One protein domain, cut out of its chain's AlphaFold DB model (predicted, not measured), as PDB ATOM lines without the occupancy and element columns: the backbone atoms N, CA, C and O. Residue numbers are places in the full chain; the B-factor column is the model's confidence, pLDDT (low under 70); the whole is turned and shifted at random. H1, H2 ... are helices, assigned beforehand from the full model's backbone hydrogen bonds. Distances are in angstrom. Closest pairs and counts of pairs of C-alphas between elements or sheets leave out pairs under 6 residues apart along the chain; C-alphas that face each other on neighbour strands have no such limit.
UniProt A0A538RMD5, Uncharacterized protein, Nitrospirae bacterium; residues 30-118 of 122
ATOM      1  N   LEU A  30      15.987  28.200  23.119       53.31
ATOM      2  CA  LEU A  30      14.979  27.165  22.888       53.31
ATOM      3  C   LEU A  30      15.598  25.833  23.322       53.31
ATOM      4  O   LEU A  30      16.691  25.493  22.857       53.31
ATOM      5  N   SER A  31      14.939  25.115  24.236       52.50
ATOM      6  CA  SER A  31      15.406  23.801  24.684       52.50
ATOM      7  C   SER A  31      15.766  22.958  23.458       52.50
ATOM      8  O   SER A  31      15.063  23.011  22.446       52.50
ATOM      9  N   GLN A  32      16.869  22.200  23.501       51.09
ATOM     10  CA  GLN A  32      17.345  21.397  22.357       51.09
ATOM     11  C   GLN A  32      16.240  20.519  21.747       51.09
ATOM     12  O   GLN A  32      16.267  20.237  20.552       51.09
ATOM     13  N   ASN A  33      15.257  20.129  22.562       53.22
ATOM     14  CA  ASN A  33      14.062  19.425  22.125       53.22
ATOM     15  C   ASN A  33      13.181  20.307  21.217       53.22
ATOM     16  O   ASN A  33      12.941  19.961  20.065       53.22
ATOM     17  N   THR A  34      12.805  21.504  21.672       59.44
ATOM     18  CA  THR A  34      12.024  22.482  20.901       59.44
ATOM     19  C   THR A  34      12.741  22.886  19.611       59.44
ATOM     20  O   THR A  34      12.112  22.942  18.561       59.44
ATOM     21  N   ALA A  35      14.061  23.091  19.640       59.25
ATOM     22  CA  ALA A  35      14.843  23.409  18.442       59.25
ATOM     23  C   ALA A  35      14.823  22.276  17.394       59.25
ATOM     24  O   ALA A  35      14.666  22.548  16.206       59.25
ATOM     25  N   GLY A  36      14.922  21.012  17.827       58.97
ATOM     26  CA  GLY A  36      14.800  19.849  16.939       58.97
ATOM     27  C   GLY A  36      13.384  19.657  16.384       58.97
ATOM     28  O   GLY A  36      13.217  19.237  15.242       58.97
ATOM     29  N   ILE A  37      12.360  20.023  17.157       63.72
ATOM     30  CA  ILE A  37      10.966  20.018  16.699       63.72
ATOM     31  C   ILE A  37      10.725  21.137  15.672       63.72
ATOM     32  O   ILE A  37      10.054  20.894  14.671       63.72
ATOM     33  N   LEU A  38      11.276  22.343  15.883       63.06
ATOM     34  CA  LEU A  38      11.202  23.438  14.906       63.06
ATOM     35  C   LEU A  38      11.878  23.067  13.577       63.06
ATOM     36  O   LEU A  38      11.338  23.397  12.526       63.06
ATOM     37  N   ASP A  39      13.021  22.374  13.613       63.53
ATOM     38  CA  ASP A  39      13.728  21.897  12.411       63.53
ATOM     39  C   ASP A  39      12.914  20.845  11.634       63.53
ATOM     40  O   ASP A  39      12.933  20.798  10.406       63.53
ATOM     41  N   ALA A  40      12.114  20.051  12.351       65.06
ATOM     42  CA  ALA A  40      11.211  19.062  11.773       65.06
ATOM     43  C   ALA A  40       9.878  19.651  11.263       65.06
ATOM     44  O   ALA A  40       9.044  18.906  10.735       65.06
ATOM     45  N   LEU A  41       9.634  20.959  11.425       67.94
ATOM     46  CA  LEU A  41       8.473  21.627  10.841       67.94
ATOM     47  C   LEU A  41       8.749  22.031   9.385       67.94
ATOM     48  O   LEU A  41       9.843  22.487   9.053       67.94
ATOM     49  N   PRO A  42       7.744  21.945   8.496       71.56
ATOM     50  CA  PRO A  42       7.873  22.506   7.159       71.56
ATOM     51  C   PRO A  42       8.130  24.017   7.249       71.56
ATOM     52  O   PRO A  42       7.530  24.713   8.071       71.56
ATOM     53  N   SER A  43       8.995  24.536   6.373       72.44
ATOM     54  CA  SER A  43       9.433  25.943   6.388       72.44
ATOM     55  C   SER A  43       8.275  26.949   6.351       72.44
ATOM     56  O   SER A  43       8.391  28.037   6.908       72.44
ATOM     57  N   ASP A  44       7.146  26.569   5.745       79.19
ATOM     58  CA  ASP A  44       5.913  27.362   5.719       79.19
ATOM     59  C   ASP A  44       5.310  27.558   7.123       79.19
ATOM     60  O   ASP A  44       4.996  28.677   7.532       79.19
ATOM     61  N   VAL A  45       5.241  26.482   7.912       77.81
ATOM     62  CA  VAL A  45       4.747  26.531   9.293       77.81
ATOM     63  C   VAL A  45       5.720  27.298  10.173       77.81
ATOM     64  O   VAL A  45       5.286  28.120  10.975       77.81
ATOM     65  N   LEU A  46       7.025  27.089  10.000       77.94
ATOM     66  CA  LEU A  46       8.043  27.821  10.751       77.94
ATOM     67  C   LEU A  46       7.948  29.338  10.510       77.94
ATOM     68  O   LEU A  46       7.996  30.109  11.466       77.94
ATOM     69  N   ALA A  47       7.737  29.770   9.263       83.12
ATOM     70  CA  ALA A  47       7.538  31.181   8.936       83.12
ATOM     71  C   ALA A  47       6.295  31.763   9.629       83.12
ATOM     72  O   ALA A  47       6.368  32.838  10.227       83.12
ATOM     73  N   LYS A  48       5.170  31.035   9.625       84.44
ATOM     74  CA  LYS A  48       3.945  31.449  10.331       84.44
ATOM     75  C   LYS A  48       4.159  31.520  11.843       84.44
ATOM     76  O   LYS A  48       3.762  32.491  12.476       84.44
ATOM     77  N   VAL A  49       4.832  30.531  12.425       81.25
ATOM     78  CA  VAL A  49       5.187  30.488  13.853       81.25
ATOM     79  C   VAL A  49       6.057  31.691  14.233       81.25
ATOM     80  O   VAL A  49       5.775  32.370  15.219       81.25
ATOM     81  N   GLN A  50       7.061  32.030  13.422       81.19
ATOM     82  CA  GLN A  50       7.885  33.226  13.630       81.19
ATOM     83  C   GLN A  50       7.073  34.520  13.531       81.19
ATOM     84  O   GLN A  50       7.208  35.392  14.389       81.19
ATOM     85  N   GLN A  51       6.203  34.641  12.524       86.31
ATOM     86  CA  GLN A  51       5.314  35.794  12.392       86.31
ATOM     87  C   GLN A  51       4.373  35.930  13.599       86.31
ATOM     88  O   GLN A  51       4.170  37.040  14.091       86.31
ATOM     89  N   LEU A  52       3.868  34.814  14.136       85.06
ATOM     90  CA  LEU A  52       3.041  34.813  15.341       85.06
ATOM     91  C   LEU A  52       3.834  35.311  16.549       85.06
ATOM     92  O   LEU A  52       3.352  36.170  17.282       85.06
ATOM     93  N   GLY A  53       5.059  34.814  16.729       82.06
ATOM     94  CA  GLY A  53       5.962  35.269  17.785       82.06
ATOM     95  C   GLY A  53       6.228  36.774  17.708       82.06
ATOM     96  O   GLY A  53       6.138  37.463  18.720       82.06
ATOM     97  N   GLN A  54       6.455  37.316  16.507       85.00
ATOM     98  CA  GLN A  54       6.629  38.759  16.310       85.00
ATOM     99  C   GLN A  54       5.376  39.558  16.678       85.00
ATOM    100  O   GLN A  54       5.481  40.555  17.392       85.00
ATOM    101  N   MET A  55       4.195  39.116  16.239       85.81
ATOM    102  CA  MET A  55       2.934  39.766  16.599       85.81
ATOM    103  C   MET A  55       2.701  39.714  18.112       85.81
ATOM    104  O   MET A  55       2.332  40.716  18.718       85.81
ATOM    105  N   LEU A  56       2.941  38.572  18.757       84.06
ATOM    106  CA  LEU A  56       2.814  38.438  20.207       84.06
ATOM    107  C   LEU A  56       3.798  39.347  20.942       84.06
ATOM    108  O   LEU A  56       3.385  40.058  21.855       84.06
ATOM    109  N   GLN A  57       5.052  39.410  20.499       83.19
ATOM    110  CA  GLN A  57       6.058  40.310  21.058       83.19
ATOM    111  C   GLN A  57       5.647  41.780  20.926       83.19
ATOM    112  O   GLN A  57       5.823  42.555  21.865       83.19
ATOM    113  N   GLN A  58       5.053  42.171  19.795       86.00
ATOM    114  CA  GLN A  58       4.487  43.509  19.621       86.00
ATOM    115  C   GLN A  58       3.357  43.769  20.620       86.00
ATOM    116  O   GLN A  58       3.393  44.784  21.306       86.00
ATOM    117  N   ASN A  59       2.416  42.835  20.786       86.12
ATOM    118  CA  ASN A  59       1.333  42.979  21.765       86.12
ATOM    119  C   ASN A  59       1.853  43.034  23.216       86.12
ATOM    120  O   ASN A  59       1.266  43.735  24.042       86.12
ATOM    121  N   ILE A  60       2.947  42.324  23.528       85.12
ATOM    122  CA  ILE A  60       3.638  42.409  24.824       85.12
ATOM    123  C   ILE A  60       4.242  43.800  25.019       85.12
ATOM    124  O   ILE A  60       4.020  44.429  26.051       85.12
ATOM    125  N   ASN A  61       4.942  44.311  24.007       85.38
ATOM    126  CA  ASN A  61       5.539  45.646  24.037       85.38
ATOM    127  C   ASN A  61       4.478  46.756  24.134       85.38
ATOM    128  O   ASN A  61       4.710  47.779  24.770       85.38
ATOM    129  N   GLU A  62       3.306  46.549  23.532       87.69
ATOM    130  CA  GLU A  62       2.142  47.433  23.644       87.69
ATOM    131  C   GLU A  62       1.401  47.295  24.988       87.69
ATOM    132  O   GLU A  62       0.474  48.057  25.258       87.69
ATOM    133  N   GLY A  63       1.769  46.323  25.831       85.38
ATOM    134  CA  GLY A  63       1.123  46.062  27.117       85.38
ATOM    135  C   GLY A  63      -0.281  45.453  27.011       85.38
ATOM    136  O   GLY A  63      -1.014  45.444  27.999       85.38
ATOM    137  N   LYS A  64      -0.672  44.937  25.836       87.50
ATOM    138  CA  LYS A  64      -1.980  44.289  25.603       87.50
ATOM    139  C   LYS A  64      -2.054  42.893  26.212       87.50
ATOM    140  O   LYS A  64      -3.128  42.435  26.588       87.50
ATOM    141  N   ILE A  65      -0.916  42.208  26.295       86.12
ATOM    142  CA  ILE A  65      -0.785  40.876  26.880       86.12
ATOM    143  C   ILE A  65       0.593  40.735  27.520       86.12
ATOM    144  O   ILE A  65       1.511  41.474  27.195       86.12
ATOM    145  N   THR A  66       0.753  39.796  28.445       84.69
ATOM    146  CA  THR A  66       2.056  39.480  29.042       84.69
ATOM    147  C   THR A  66       2.463  38.058  28.684       84.69
ATOM    148  O   THR A  66       1.600  37.209  28.472       84.69
ATOM    149  N   GLU A  67       3.764  37.767  28.675       81.31
ATOM    150  CA  GLU A  67       4.287  36.408  28.451       81.31
ATOM    151  C   GLU A  67       3.636  35.400  29.414       81.31
ATOM    152  O   GLU A  67       3.139  34.357  29.001       81.31
ATOM    153  N   ALA A  68       3.492  35.773  30.691       81.69
ATOM    154  CA  ALA A  68       2.811  34.949  31.690       81.69
ATOM    155  C   ALA A  68       1.317  34.712  31.384       81.69
ATOM    156  O   ALA A  68       0.780  33.659  31.723       81.69
ATOM    157  N   GLN A  69       0.625  35.679  30.768       83.19
ATOM    158  CA  GLN A  69      -0.745  35.467  30.295       83.19
ATOM    159  C   GLN A  69      -0.768  34.522  29.100       83.19
ATOM    160  O   GLN A  69      -1.565  33.594  29.113       83.19
ATOM    161  N   ILE A  70       0.130  34.694  28.127       82.94
ATOM    162  CA  ILE A  70       0.225  33.791  26.973       82.94
ATOM    163  C   ILE A  70       0.436  32.349  27.439       82.94
ATOM    164  O   ILE A  70      -0.301  31.465  27.019       82.94
ATOM    165  N   GLN A  71       1.359  32.121  28.370       77.50
ATOM    166  CA  GLN A  71       1.642  30.791  28.915       77.50
ATOM    167  C   GLN A  71       0.436  30.173  29.627       77.50
ATOM    168  O   GLN A  71       0.070  29.029  29.361       77.50
ATOM    169  N   ARG A  72      -0.230  30.936  30.506       83.25
ATOM    170  CA  ARG A  72      -1.442  30.454  31.189       83.25
ATOM    171  C   ARG A  72      -2.539  30.091  30.202       83.25
ATOM    172  O   ARG A  72      -3.201  29.073  30.377       83.25
ATOM    173  N   GLU A  73      -2.713  30.912  29.177       84.88
ATOM    174  CA  GLU A  73      -3.742  30.712  28.168       84.88
ATOM    175  C   GLU A  73      -3.399  29.567  27.210       84.88
ATOM    176  O   GLU A  73      -4.282  28.866  26.726       84.88
ATOM    177  N   LEU A  74      -2.114  29.322  26.971       81.69
ATOM    178  CA  LEU A  74      -1.629  28.194  26.188       81.69
ATOM    179  C   LEU A  74      -1.849  26.874  26.932       81.69
ATOM    180  O   LEU A  74      -2.377  25.928  26.356       81.69
ATOM    181  N   MET A  75      -1.544  26.840  28.233       77.25
ATOM    182  CA  MET A  75      -1.816  25.688  29.101       77.25
ATOM    183  C   MET A  75      -3.313  25.439  29.306       77.25
ATOM    184  O   MET A  75      -3.738  24.292  29.419       77.25
ATOM    185  N   SER A  76      -4.122  26.501  29.360       80.88
ATOM    186  CA  SER A  76      -5.576  26.394  29.507       80.88
ATOM    187  C   SER A  76      -6.301  26.124  28.184       80.88
ATOM    188  O   SER A  76      -7.503  25.866  28.198       80.88
ATOM    189  N   GLY A  77      -5.592  26.173  27.048       81.12
ATOM    190  CA  GLY A  77      -6.169  26.050  25.708       81.12
ATOM    191  C   GLY A  77      -6.967  27.278  25.246       81.12
ATOM    192  O   GLY A  77      -7.566  27.247  24.175       81.12
ATOM    193  N   ASN A  78      -6.960  28.370  26.015       85.38
ATOM    194  CA  ASN A  78      -7.704  29.601  25.735       85.38
ATOM    195  C   ASN A  78      -6.882  30.665  24.991       85.38
ATOM    196  O   ASN A  78      -7.416  31.722  24.643       85.38
ATOM    197  N   LEU A  79      -5.609  30.392  24.680       83.88
ATOM    198  CA  LEU A  79      -4.717  31.338  24.001       83.88
ATOM    199  C   LEU A  79      -5.332  31.901  22.723       83.88
ATOM    200  O   LEU A  79      -5.250  33.101  22.482       83.88
ATOM    201  N   GLN A  80      -6.005  31.061  21.936       85.06
ATOM    202  CA  GLN A  80      -6.660  31.504  20.711       85.06
ATOM    203  C   GLN A  80      -7.753  32.546  20.989       85.06
ATOM    204  O   GLN A  80      -7.834  33.547  20.285       85.06
ATOM    205  N   GLN A  81      -8.562  32.362  22.036       86.38
ATOM    206  CA  GLN A  81      -9.612  33.317  22.404       86.38
ATOM    207  C   GLN A  81      -9.026  34.632  22.918       86.38
ATOM    208  O   GLN A  81      -9.489  35.706  22.529       86.38
ATOM    209  N   THR A  82      -7.986  34.549  23.745       86.69
ATOM    210  CA  THR A  82      -7.306  35.724  24.291       86.69
ATOM    211  C   THR A  82      -6.614  36.523  23.190       86.69
ATOM    212  O   THR A  82      -6.844  37.728  23.077       86.69
ATOM    213  N   ILE A  83      -5.860  35.860  22.304       86.31
ATOM    214  CA  ILE A  83      -5.241  36.503  21.140       86.31
ATOM    215  C   ILE A  83      -6.312  37.109  20.233       86.31
ATOM    216  O   ILE A  83      -6.178  38.259  19.838       86.31
ATOM    217  N   LYS A  84      -7.413  36.405  19.952       88.44
ATOM    218  CA  LYS A  84      -8.507  36.925  19.116       88.44
ATOM    219  C   LYS A  84      -9.089  38.237  19.640       88.44
ATOM    220  O   LYS A  84      -9.493  39.078  18.842       88.44
ATOM    221  N   SER A  85      -9.126  38.413  20.961       86.69
ATOM    222  CA  SER A  85      -9.629  39.636  21.588       86.69
ATOM    223  C   SER A  85      -8.674  40.828  21.463       86.69
ATOM    224  O   SER A  85      -9.142  41.963  21.499       86.69
ATOM    225  N   ILE A  86      -7.362  40.596  21.355       87.50
ATOM    226  CA  ILE A  86      -6.340  41.661  21.321       87.50
ATOM    227  C   ILE A  86      -5.780  41.907  19.915       87.50
ATOM    228  O   ILE A  86      -5.434  43.035  19.573       87.50
ATOM    229  N   ASN A  87      -5.682  40.851  19.110       86.44
ATOM    230  CA  ASN A  87      -5.075  40.832  17.792       86.44
ATOM    231  C   ASN A  87      -5.702  39.699  16.938       86.44
ATOM    232  O   ASN A  87      -5.274  38.540  17.006       86.44
ATOM    233  N   PRO A  88      -6.729  40.010  16.127       85.94
ATOM    234  CA  PRO A  88      -7.411  39.013  15.305       85.94
ATOM    235  C   PRO A  88      -6.508  38.403  14.220       85.94
ATOM    236  O   PRO A  88      -6.706  37.241  13.871       85.94
ATOM    237  N   GLU A  89      -5.498  39.130  13.733       86.94
ATOM    238  CA  GLU A  89      -4.526  38.624  12.749       86.94
ATOM    239  C   GLU A  89      -3.634  37.537  13.361       86.94
ATOM    240  O   GLU A  89      -3.488  36.455  12.795       86.94
ATOM    241  N   ALA A  90      -3.122  37.763  14.573       86.25
ATOM    242  CA  ALA A  90      -2.367  36.761  15.321       86.25
ATOM    243  C   ALA A  90      -3.227  35.525  15.639       86.25
ATOM    244  O   ALA A  90      -2.736  34.398  15.615       86.25
ATOM    245  N   SER A  91      -4.530  35.702  15.889       86.94
ATOM    246  CA  SER A  91      -5.443  34.572  16.104       86.94
ATOM    247  C   SER A  91      -5.656  33.751  14.839       86.94
ATOM    248  O   SER A  91      -5.763  32.530  14.936       86.94
ATOM    249  N   GLN A  92      -5.763  34.401  13.680       88.38
ATOM    250  CA  GLN A  92      -5.886  33.713  12.398       88.38
ATOM    251  C   GLN A  92      -4.613  32.921  12.100       88.38
ATOM    252  O   GLN A  92      -4.682  31.747  11.753       88.38
ATOM    253  N   LEU A  93      -3.453  33.532  12.324       86.88
ATOM    254  CA  LEU A  93      -2.163  32.891  12.113       86.88
ATOM    255  C   LEU A  93      -1.962  31.677  13.038       86.88
ATOM    256  O   LEU A  93      -1.492  30.634  12.594       86.88
ATOM    257  N   LEU A  94      -2.376  31.776  14.306       85.12
ATOM    258  CA  LEU A  94      -2.365  30.648  15.242       85.12
ATOM    259  C   LEU A  94      -3.272  29.496  14.776       85.12
ATOM    260  O   LEU A  94      -2.895  28.333  14.917       85.12
ATOM    261  N   ASP A  95      -4.444  29.802  14.214       87.00
ATOM    262  CA  ASP A  95      -5.351  28.795  13.652       87.00
ATOM    263  C   ASP A  95      -4.731  28.081  12.443       87.00
ATOM    264  O   ASP A  95      -4.737  26.853  12.379       87.00
ATOM    265  N   GLU A  96      -4.097  28.835  11.541       86.56
ATOM    266  CA  GLU A  96      -3.384  28.285  10.384       86.56
ATOM    267  C   GLU A  96      -2.220  27.380  10.797       86.56
ATOM    268  O   GLU A  96      -2.044  26.298  10.229       86.56
ATOM    269  N   ILE A  97      -1.439  27.790  11.801       83.00
ATOM    270  CA  ILE A  97      -0.367  26.967  12.372       83.00
ATOM    271  C   ILE A  97      -0.966  25.688  12.953       83.00
ATOM    272  O   ILE A  97      -0.498  24.604  12.623       83.00
ATOM    273  N   ASN A  98      -2.023  25.787  13.763       80.69
ATOM    274  CA  ASN A  98      -2.666  24.627  14.374       80.69
ATOM    275  C   ASN A  98      -3.225  23.662  13.314       80.69
ATOM    276  O   ASN A  98      -3.013  22.456  13.400       80.69
ATOM    277  N   ALA A  99      -3.865  24.174  12.262       83.00
ATOM    278  CA  ALA A  99      -4.358  23.370  11.147       83.00
ATOM    279  C   ALA A  99      -3.219  22.679  10.373       83.00
ATOM    280  O   ALA A  99      -3.335  21.506  10.006       83.00
ATOM    281  N   SER A 100      -2.102  23.376  10.159       78.75
ATOM    282  CA  SER A 100      -0.936  22.846   9.439       78.75
ATOM    283  C   SER A 100      -0.177  21.802  10.265       78.75
ATOM    284  O   SER A 100       0.251  20.763   9.759       78.75
ATOM    285  N   VAL A 101      -0.061  22.044  11.568       74.12
ATOM    286  CA  VAL A 101       0.645  21.190  12.523       74.12
ATOM    287  C   VAL A 101      -0.195  19.976  12.913       74.12
ATOM    288  O   VAL A 101       0.362  18.898  13.058       74.12
ATOM    289  N   LYS A 102      -1.530  20.079  12.935       72.19
ATOM    290  CA  LYS A 102      -2.453  18.940  13.105       72.19
ATOM    291  C   LYS A 102      -2.305  17.866  12.021       72.19
ATOM    292  O   LYS A 102      -2.604  16.703  12.273       72.19
ATOM    293  N   ASN A 103      -1.853  18.246  10.826       69.06
ATOM    294  CA  ASN A 103      -1.546  17.314   9.735       69.06
ATOM    295  C   ASN A 103      -0.086  16.828   9.754       69.06
ATOM    296  O   ASN A 103       0.301  16.008   8.924       69.06
ATOM    297  N   SER A 104       0.723  17.330  10.687       65.50
ATOM    298  CA  SER A 104       2.130  16.980  10.845       65.50
ATOM    299  C   SER A 104       2.315  16.020  12.027       65.50
ATOM    300  O   SER A 104       1.596  16.114  13.021       65.50
ATOM    301  N   PRO A 105       3.317  15.125  11.986       64.38
ATOM    302  CA  PRO A 105       3.619  14.217  13.099       64.38
ATOM    303  C   PRO A 105       4.046  14.945  14.385       64.38
ATOM    304  O   PRO A 105       4.058  14.349  15.450       64.38
ATOM    305  N   ASN A 106       4.354  16.242  14.300       65.00
ATOM    306  CA  ASN A 106       4.780  17.077  15.422       65.00
ATOM    307  C   ASN A 106       3.619  17.850  16.082       65.00
ATOM    308  O   ASN A 106       3.867  18.809  16.812       65.00
ATOM    309  N   ALA A 107       2.363  17.454  15.825       66.25
ATOM    310  CA  ALA A 107       1.153  18.103  16.342       66.25
ATOM    311  C   ALA A 107       1.154  18.295  17.865       66.25
ATOM    312  O   ALA A 107       0.774  19.348  18.376       66.25
ATOM    313  N   GLU A 108       1.616  17.271  18.578       68.12
ATOM    314  CA  GLU A 108       1.678  17.220  20.039       68.12
ATOM    315  C   GLU A 108       2.680  18.206  20.650       68.12
ATOM    316  O   GLU A 108       2.516  18.613  21.795       68.12
ATOM    317  N   ASN A 109       3.668  18.648  19.870       71.19
ATOM    318  CA  ASN A 109       4.727  19.542  20.324       71.19
ATOM    319  C   ASN A 109       4.424  21.026  20.062       71.19
ATOM    320  O   ASN A 109       5.215  21.898  20.419       71.19
ATOM    321  N   LEU A 110       3.284  21.338  19.438       72.94
ATOM    322  CA  LEU A 110       2.877  22.714  19.161       72.94
ATOM    323  C   LEU A 110       2.822  23.610  20.415       72.94
ATOM    324  O   LEU A 110       3.301  24.743  20.332       72.94
ATOM    325  N   PRO A 111       2.296  23.153  21.571       73.75
ATOM    326  CA  PRO A 111       2.307  23.949  22.796       73.75
ATOM    327  C   PRO A 111       3.731  24.313  23.237       73.75
ATOM    328  O   PRO A 111       3.974  25.449  23.628       73.75
ATOM    329  N   ASP A 112       4.680  23.386  23.099       75.56
ATOM    330  CA  ASP A 112       6.095  23.591  23.426       75.56
ATOM    331  C   ASP A 112       6.762  24.604  22.481       75.56
ATOM    332  O   ASP A 112       7.477  25.503  22.920       75.56
ATOM    333  N   ILE A 113       6.474  24.518  21.179       76.38
ATOM    334  CA  ILE A 113       6.972  25.456  20.158       76.38
ATOM    335  C   ILE A 113       6.459  26.875  20.426       76.38
ATOM    336  O   ILE A 113       7.228  27.836  20.429       76.38
ATOM    337  N   LEU A 114       5.155  27.008  20.671       76.12
ATOM    338  CA  LEU A 114       4.506  28.287  20.957       76.12
ATOM    339  C   LEU A 114       4.933  28.856  22.320       76.12
ATOM    340  O   LEU A 114       5.114  30.065  22.451       76.12
ATOM    341  N   GLY A 115       5.151  27.996  23.318       71.69
ATOM    342  CA  GLY A 115       5.704  28.374  24.616       71.69
ATOM    343  C   GLY A 115       7.143  28.884  24.503       71.69
ATOM    344  O   GLY A 115       7.474  29.913  25.094       71.69
ATOM    345  N   GLY A 116       7.970  28.231  23.682       70.25
ATOM    346  CA  GLY A 116       9.357  28.626  23.425       70.25
ATOM    347  C   GLY A 116       9.499  29.989  22.736       70.25
ATOM    348  O   GLY A 116      10.426  30.736  23.039       70.25
ATOM    349  N   LEU A 117       8.548  30.374  21.876       67.00
ATOM    350  CA  LEU A 117       8.524  31.700  21.233       67.00
ATOM    351  C   LEU A 117       8.322  32.858  22.214       67.00
ATOM    352  O   LEU A 117       8.677  33.990  21.898       67.00
ATOM    353  N   THR A 118       7.725  32.588  23.375       63.94
ATOM    354  CA  THR A 118       7.388  33.607  24.386       63.94
ATOM    355  C   THR A 118       8.339  33.601  25.578       63.94
ATOM    356  O   THR A 118       7.986  34.077  26.650       63.94
TER     357      THR A 118
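This is residues 30 to 118 of the 122 residues of an uncharacterized protein of Nitrospirae bacterium (UniProt A0A538RMD5). Helices H2 and H5, side by side, make an alternating up-and-down bundle with steeply tilted H6; H1 packs across H6, H3 along H6, H4 along H5. 89 residues are printed, with six named helices, H1 to H6, and no named strand. It is all helix and compact, radius of gyration of the C-alphas 12.1 A, spanning 33 by 24 by 22 A.

H1, residues 32 to 39, touches H6, 107 to 117, closest C-alphas 34 and 113, 5.9 A. H2, 43 to 61, touches H5, 88 to 102, closest C-alphas 52 and 90, 5.7 A. H3, 67 to 76, touches H6, closest C-alphas 71 and 115, 6.4 A. H4, 79 to 86, and H5 form a hairpin. Every O i to N i+4 pair is within hydrogen-bond range but for H6, 5 of 7.

H1 begins at C-alpha 32, (17.345, 21.397, 22.357), and H6 ends at C-alpha 117, (8.524, 31.700, 21.233). H2 is 26.7 A long.

Links are tight; pLDDT is under 70 in residues 30 to 41, 103 to 108 and 117 to 118.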